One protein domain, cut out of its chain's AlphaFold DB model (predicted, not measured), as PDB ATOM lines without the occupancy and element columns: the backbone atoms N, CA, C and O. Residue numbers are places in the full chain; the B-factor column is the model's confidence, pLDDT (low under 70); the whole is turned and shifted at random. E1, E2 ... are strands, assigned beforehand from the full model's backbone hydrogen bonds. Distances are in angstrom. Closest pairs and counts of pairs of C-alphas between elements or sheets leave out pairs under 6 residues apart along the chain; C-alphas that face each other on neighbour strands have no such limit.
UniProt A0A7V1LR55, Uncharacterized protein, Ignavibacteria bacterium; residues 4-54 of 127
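This is residues 4 to 54 of the 127 residues of an uncharacterized protein of Ignavibacteria bacterium (UniProt A0A7V1LR55). Two small antiparallel sheets make this domain: a three-stranded one, E2, E1 and E3, and a two-stranded hairpin, E4 and E5, which packs on strand E2. A long stretch with no named element, residues 28 to 42, loops from the end of E3 to the start of E4. The printed part has 51 residues with no named helix and five named strands, E1 to E5 along the chain; the larger sheet has the order E2, E1, E3. The class is all strand, though under half of the residues, 21 of 51, are in named elements. The whole is compact, with a radius of gyration of the C-alphas of 10.8 A, yet elongated in outline, spanning 33 by 20 by 18 A.

In the larger sheet E1, residues 4 to 6, is the inner strand, and E2, residues 9 to 15, and E3, residues 25 to 27, are the edge strands. E1 and E2 form a hairpin, antiparallel at 135 degrees between their directions; N 4 and O 15 are 2.8 A apart and N 14 and O 4 are 2.9 A apart, both within hydrogen-bond range. E1 and E3 are antiparallel at 138 degrees, with N 5 and O 26 at 2.8 A and N 26 and O 5 at 2.9 A. The second sheet is the hairpin of E4, residues 43 to 46, and E5, residues 49 to 52, antiparallel at 146 degrees; N 51 and O 44 are 2.8 A apart. The closest C-alphas of E2 and E5 are those of Lys 12 and Thr 49, 5.4 A apart. Those of E2 and E4 are Ile 14 and Ile 45, at 6.9 A. E1 is apart from E4 and E5, and E3 is apart from both as well.

E2, residues 9 to 15, is the longest strand, 13.7 A from first to last C-alpha. E1, residues 4 to 6, begins at C-alpha 4 (-41.485, 47.706, -40.705). It measures 7.0 A, as does E3, residues 25 to 27. E4, residues 43 to 46, measures 9.7 A and begins at C-alpha 43 (-33.433, 41.507, -50.534). E5, residues 49 to 52, measures 9.8 A and ends at C-alpha 52 (-34.812, 37.648, -52.341).

The two C-alphas farthest apart are those of Pro 23 and Thr 54, at 33.0 A. The printed part has no cut. The link from E3 to E4, 15 residues, is long; E1 to E2 and E4 to E5 are tight links. The mean pLDDT of the printed part is 84.6, and residues 30 to 31 are under 70.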
ATOM      1  N   TRP A   4     -40.286  46.896 -40.629       89.50
ATOM      2  CA  TRP A   4     -41.485  47.706 -40.705       89.50
ATOM      3  C   TRP A   4     -42.441  47.111 -41.722       89.50
ATOM      4  O   TRP A   4     -42.044  46.758 -42.839       89.50
ATOM      5  N   PHE A   5     -43.699  47.040 -41.315       89.06
ATOM      6  CA  PHE A   5     -44.825  46.542 -42.077       89.06
ATOM      7  C   PHE A   5     -45.894  47.620 -42.181       89.06
ATOM      8  O   PHE A   5     -45.976  48.521 -41.342       89.06
ATOM      9  N   LYS A   6     -46.743  47.510 -43.198       89.75
ATOM     10  CA  LYS A   6     -47.880  48.412 -43.342       89.75
ATOM     11  C   LYS A   6     -48.995  48.031 -42.364       89.75
ATOM     12  O   LYS A   6     -49.396  46.874 -42.312       89.75
ATOM     13  N   ASN A   7     -49.548  48.996 -41.633       87.06
ATOM     14  CA  ASN A   7     -50.597  48.748 -40.632       87.06
ATOM     15  C   ASN A   7     -51.847  48.095 -41.230       87.06
ATOM     16  O   ASN A   7     -52.457  47.234 -40.604       87.06
ATOM     17  N   ASN A   8     -52.229  48.498 -42.443       88.00
ATOM     18  CA  ASN A   8     -53.419  47.969 -43.109       88.00
ATOM     19  C   ASN A   8     -53.206  46.598 -43.776       88.00
ATOM     20  O   ASN A   8     -54.178  45.988 -44.213       88.00
ATOM     21  N   ASP A   9     -51.960  46.134 -43.878       82.81
ATOM     22  CA  ASP A   9     -51.589  44.845 -44.454       82.81
ATOM     23  C   ASP A   9     -50.240  44.403 -43.855       82.81
ATOM     24  O   ASP A   9     -49.182  44.645 -44.448       82.81
ATOM     25  N   PRO A  10     -50.251  43.765 -42.669       76.06
ATOM     26  CA  PRO A  10     -49.038  43.399 -41.940       76.06
ATOM     27  C   PRO A  10     -48.241  42.268 -42.610       76.06
ATOM     28  O   PRO A  10     -47.222  41.837 -42.078       76.06
ATOM     29  N   THR A  11     -48.670  41.791 -43.784       80.31
ATOM     30  CA  THR A  11     -47.871  40.901 -44.639       80.31
ATOM     31  C   THR A  11     -46.925  41.671 -45.560       80.31
ATOM     32  O   THR A  11     -45.994  41.088 -46.122       80.31
ATOM     33  N   LYS A  12     -47.129  42.989 -45.702       85.88
ATOM     34  CA  LYS A  12     -46.325  43.843 -46.571       85.88
ATOM     35  C   LYS A  12     -45.198  44.524 -45.819       85.88
ATOM     36  O   LYS A  12     -45.434  45.408 -44.997       85.88
ATOM     37  N   VAL A  13     -43.973  44.147 -46.164       87.62
ATOM     38  CA  VAL A  13     -42.739  44.769 -45.690       87.62
ATOM     39  C   VAL A  13     -42.505  46.073 -46.443       87.62
ATOM     40  O   VAL A  13     -42.566  46.121 -47.669       87.62
ATOM     41  N   ILE A  14     -42.191  47.126 -45.701       87.19
ATOM     42  CA  ILE A  14     -41.957  48.472 -46.239       87.19
ATOM     43  C   ILE A  14     -40.551  48.987 -45.930       87.19
ATOM     44  O   ILE A  14     -40.034  49.814 -46.677       87.19
ATOM     45  N   SER A  15     -39.894  48.494 -44.872       84.81
ATOM     46  CA  SER A  15     -38.496  48.836 -44.596       84.81
ATOM     47  C   SER A  15     -37.808  47.865 -43.637       84.81
ATOM     48  O   SER A  15     -38.431  47.314 -42.733       84.81
ATOM     49  N   PHE A  16     -36.491  47.735 -43.797       83.31
ATOM     50  CA  PHE A  16     -35.574  47.076 -42.861       83.31
ATOM     51  C   PHE A  16     -34.710  48.069 -42.070       83.31
ATOM     52  O   PHE A  16     -34.120  47.713 -41.056       83.31
ATOM     53  N   GLU A  17     -34.598  49.311 -42.530       77.69
ATOM     54  CA  GLU A  17     -33.536  50.229 -42.091       77.69
ATOM     55  C   GLU A  17     -34.057  51.378 -41.222       77.69
ATOM     56  O   GLU A  17     -33.280  52.104 -40.603       77.69
ATOM     57  N   LYS A  18     -35.381  51.539 -41.143       83.81
ATOM     58  CA  LYS A  18     -36.012  52.581 -40.338       83.81
ATOM     59  C   LYS A  18     -35.822  52.331 -38.839       83.81
ATOM     60  O   LYS A  18     -36.045  51.232 -38.322       83.81
ATOM     61  N   THR A  19     -35.480  53.390 -38.116       83.00
ATOM     62  CA  THR A  19     -35.391  53.401 -36.646       83.00
ATOM     63  C   THR A  19     -36.724  53.742 -35.974       83.00
ATOM     64  O   THR A  19     -36.980  53.274 -34.861       83.00
ATOM     65  N   VAL A  20     -37.582  54.499 -36.663       86.69
ATOM     66  CA  VAL A  20     -38.926  54.935 -36.249       86.69
ATOM     67  C   VAL A  20     -39.920  54.731 -37.394       86.69
ATOM     68  O   VAL A  20     -39.513  54.724 -38.555       86.69
ATOM     69  N   GLY A  21     -41.195  54.543 -37.059       83.69
ATOM     70  CA  GLY A  21     -42.261  54.295 -38.029       83.69
ATOM     71  C   GLY A  21     -43.222  55.456 -38.144       83.69
ATOM     72  O   GLY A  21     -43.394  56.225 -37.196       83.69
ATOM     73  N   GLU A  22     -43.856  55.538 -39.305       88.75
ATOM     74  CA  GLU A  22     -44.949  56.470 -39.573       88.75
ATOM     75  C   GLU A  22     -46.277  55.968 -38.960       88.75
ATOM     76  O   GLU A  22     -46.386  54.798 -38.583       88.75
ATOM     77  N   PRO A  23     -47.321  56.816 -38.856       89.00
ATOM     78  CA  PRO A  23     -48.609  56.432 -38.267       89.00
ATOM     79  C   PRO A  23     -49.306  55.232 -38.931       89.00
ATOM     80  O   PRO A  23     -50.118  54.558 -38.294       89.00
ATOM     81  N   ASP A  24     -49.026  54.959 -40.206       87.62
ATOM     82  CA  ASP A  24     -49.551  53.814 -40.955       87.62
ATOM     83  C   ASP A  24     -48.580  52.623 -41.006       87.62
ATOM     84  O   ASP A  24     -48.802  51.678 -41.768       87.62
ATOM     85  N   GLU A  25     -47.542  52.627 -40.168       90.06
ATOM     86  CA  GLU A  25     -46.516  51.594 -40.094       90.06
ATOM     87  C   GLU A  25     -46.454  50.958 -38.698       90.06
ATOM     88  O   GLU A  25     -46.648  51.604 -37.667       90.06
ATOM     89  N   THR A  26     -46.144  49.667 -38.661       87.19
ATOM     90  CA  THR A  26     -45.917  48.902 -37.431       87.19
ATOM     91  C   THR A  26     -44.643  48.089 -37.570       87.19
ATOM     92  O   THR A  26     -44.256  47.699 -38.669       87.19
ATOM     93  N   SER A  27     -43.979  47.822 -36.450       86.31
ATOM     94  CA  SER A  27     -42.878  46.868 -36.395       86.31
ATOM     95  C   SER A  27     -43.154  45.839 -35.315       86.31
ATOM     96  O   SER A  27     -43.456  46.207 -34.178       86.31
ATOM     97  N   PHE A  28     -42.971  44.572 -35.647       80.62
ATOM     98  CA  PHE A  28     -43.020  43.459 -34.709       80.62
ATOM     99  C   PHE A  28     -41.939  42.441 -35.075       80.62
ATOM    100  O   PHE A  28     -41.385  42.463 -36.178       80.62
ATOM    101  N   GLU A  29     -41.596  41.584 -34.120       71.62
ATOM    102  CA  GLU A  29     -40.696  40.463 -34.370       71.62
ATOM    103  C   GLU A  29     -41.417  39.458 -35.272       71.62
ATOM    104  O   GLU A  29     -42.547  39.062 -34.996       71.62
ATOM    105  N   SER A  30     -40.807  39.141 -36.410       69.62
ATOM    106  CA  SER A  30     -41.435  38.359 -37.469       69.62
ATOM    107  C   SER A  30     -40.732  37.015 -37.614       69.62
ATOM    108  O   SER A  30     -39.513  36.982 -37.765       69.62
ATOM    109  N   ASP A  31     -41.507  35.929 -37.663       68.75
ATOM    110  CA  ASP A  31     -41.018  34.551 -37.844       68.75
ATOM    111  C   ASP A  31     -40.639  34.218 -39.305       68.75
ATOM    112  O   ASP A  31     -40.565  33.053 -39.708       68.75
ATOM    113  N   ILE A  32     -40.419  35.229 -40.151       73.44
ATOM    114  CA  ILE A  32     -40.055  35.013 -41.554       73.44
ATOM    115  C   ILE A  32     -38.686  34.330 -41.628       73.44
ATOM    116  O   ILE A  32     -37.670  34.854 -41.171       73.44
ATOM    117  N   THR A  33     -38.642  33.169 -42.285       76.62
ATOM    118  CA  THR A  33     -37.374  32.515 -42.627       76.62
ATOM    119  C   THR A  33     -36.765  33.172 -43.862       76.62
ATOM    120  O   THR A  33     -37.320  33.125 -44.961       76.62
ATOM    121  N   PHE A  34     -35.586  33.763 -43.696       82.31
ATOM    122  CA  PHE A  34     -34.862  34.463 -44.752       82.31
ATOM    123  C   PHE A  34     -33.982  33.504 -45.566       82.31
ATOM    124  O   PHE A  34     -33.063  32.893 -45.024       82.31
ATOM    125  N   LYS A  35     -34.215  33.416 -46.885       84.12
ATOM    126  CA  LYS A  35     -33.511  32.495 -47.804       84.12
ATOM    127  C   LYS A  35     -31.978  32.574 -47.726       84.12
ATOM    128  O   LYS A  35     -31.308  31.550 -47.785       84.12
ATOM    129  N   HIS A  36     -31.435  33.780 -47.602       83.19
ATOM    130  CA  HIS A  36     -29.995  34.071 -47.583       83.19
ATOM    131  C   HIS A  36     -29.493  34.505 -46.198       83.19
ATOM    132  O   HIS A  36     -28.434  35.123 -46.089       83.19
ATOM    133  N   GLY A  37     -30.265  34.221 -45.145       81.19
ATOM    134  CA  GLY A  37     -30.041  34.769 -43.808       81.19
ATOM    135  C   GLY A  37     -30.503  36.225 -43.668       81.19
ATOM    136  O   GLY A  37     -31.014  36.835 -44.614       81.19
ATOM    137  N   PHE A  38     -30.349  36.768 -42.460       77.31
ATOM    138  CA  PHE A  38     -30.875  38.077 -42.063       77.31
ATOM    139  C   PHE A  38     -29.901  39.213 -42.436       77.31
ATOM    140  O   PHE A  38     -29.182  39.738 -41.589       77.31
ATOM    141  N   ASN A  39     -29.848  39.570 -43.726       85.94
ATOM    142  CA  ASN A  39     -29.115  40.736 -44.234       85.94
ATOM    143  C   ASN A  39     -29.978  41.501 -45.261       85.94
ATOM    144  O   ASN A  39     -30.245  40.954 -46.334       85.94
ATOM    145  N   PRO A  40     -30.387  42.754 -44.977       84.94
ATOM    146  CA  PRO A  40     -31.231  43.564 -45.863       84.94
ATOM    147  C   PRO A  40     -30.691  43.723 -47.275       84.94
ATOM    148  O   PRO A  40     -31.467  43.701 -48.224       84.94
ATOM    149  N   ALA A  41     -29.367  43.816 -47.433       88.06
ATOM    150  CA  ALA A  41     -28.737  44.015 -48.733       88.06
ATOM    151  C   ALA A  41     -29.014  42.859 -49.713       88.06
ATOM    152  O   ALA A  41     -28.838  43.019 -50.919       88.06
ATOM    153  N   PHE A  42     -29.447  41.694 -49.217       91.06
ATOM    154  CA  PHE A  42     -29.757  40.510 -50.027       91.06
ATOM    155  C   PHE A  42     -31.213  40.449 -50.496       91.06
ATOM    156  O   PHE A  42     -31.599  39.480 -51.153       91.06
ATOM    157  N   TYR A  43     -32.019  41.463 -50.186       89.69
ATOM    158  CA  TYR A  43     -33.433  41.507 -50.534       89.69
ATOM    159  C   TYR A  43     -33.800  42.849 -51.163       89.69
ATOM    160  O   TYR A  43     -33.162  43.867 -50.918       89.69
ATOM    161  N   ASP A  44     -34.845  42.826 -51.978       89.12
ATOM    162  CA  ASP A  44     -35.532  44.004 -52.492       89.12
ATOM    163  C   ASP A  44     -36.960  44.034 -51.945       89.12
ATOM    164  O   ASP A  44     -37.530  42.998 -51.595       89.12
ATOM    165  N   ILE A  45     -37.559  45.222 -51.894       89.25
ATOM    166  CA  ILE A  45     -38.981  45.387 -51.593       89.25
ATOM    167  C   ILE A  45     -39.668  45.837 -52.877       89.25
ATOM    168  O   ILE A  45     -39.425  46.944 -53.357       89.25
ATOM    169  N   ALA A  46     -40.545  44.998 -53.426       87.69
ATOM    170  CA  ALA A  46     -41.356  45.345 -54.589       87.69
ATOM    171  C   ALA A  46     -42.836  45.218 -54.235       87.69
ATOM    172  O   ALA A  46     -43.286  44.170 -53.781       87.69
ATOM    173  N   ASN A  47     -43.598  46.299 -54.428       85.75
ATOM    174  CA  ASN A  47     -45.028  46.369 -54.101       85.75
ATOM    175  C   ASN A  47     -45.367  45.958 -52.650       85.75
ATOM    176  O   ASN A  47     -46.444  45.425 -52.377       85.75
ATOM    177  N   GLY A  48     -44.449  46.214 -51.715       83.44
ATOM    178  CA  GLY A  48     -44.586  45.828 -50.310       83.44
ATOM    179  C   GLY A  48     -44.258  44.360 -50.027       83.44
ATOM    180  O   GLY A  48     -44.396  43.919 -48.898       83.44
ATOM    181  N   THR A  49     -43.825  43.577 -51.011       83.88
ATOM    182  CA  THR A  49     -43.391  42.195 -50.794       83.88
ATOM    183  C   THR A  49     -41.875  42.120 -50.758       83.88
ATOM    184  O   THR A  49     -41.187  42.740 -51.571       83.88
ATOM    185  N   LEU A  50     -41.358  41.327 -49.820       85.69
ATOM    186  CA  LEU A  50     -39.943  41.014 -49.751       85.69
ATOM    187  C   LEU A  50     -39.557  40.022 -50.850       85.69
ATOM    188  O   LEU A  50     -40.066  38.902 -50.884       85.69
ATOM    189  N   ILE A  51     -38.618  40.406 -51.708       89.12
ATOM    190  CA  ILE A  51     -38.117  39.564 -52.794       89.12
ATOM    191  C   ILE A  51     -36.634  39.266 -52.551       89.12
ATOM    192  O   ILE A  51     -35.833  40.196 -52.464       89.12
ATOM    193  N   PRO A  52     -36.224  37.988 -52.441       90.19
ATOM    194  CA  PRO A  52     -34.812  37.648 -52.341       90.19
ATOM    195  C   PRO A  52     -34.096  37.960 -53.655       90.19
ATOM    196  O   PRO A  52     -34.555  37.565 -54.731       90.19
ATOM    197  N   LYS A  53     -32.924  38.595 -53.566       92.75
ATOM    198  CA  LYS A  53     -32.039  38.758 -54.721       92.75
ATOM    199  C   LYS A  53     -31.584  37.390 -55.240       92.75
ATOM    200  O   LYS A  53     -31.577  36.378 -54.523       92.75
ATOM    201  N   THR A  54     -31.198  37.357 -56.514       93.38
ATOM    202  CA  THR A  54     -30.652  36.147 -57.139       93.38
ATOM    203  C   THR A  54     -29.348  35.734 -56.456       93.38
ATOM    204  O   THR A  54     -28.627  36.574 -55.914       93.38
TER     205      THR A  54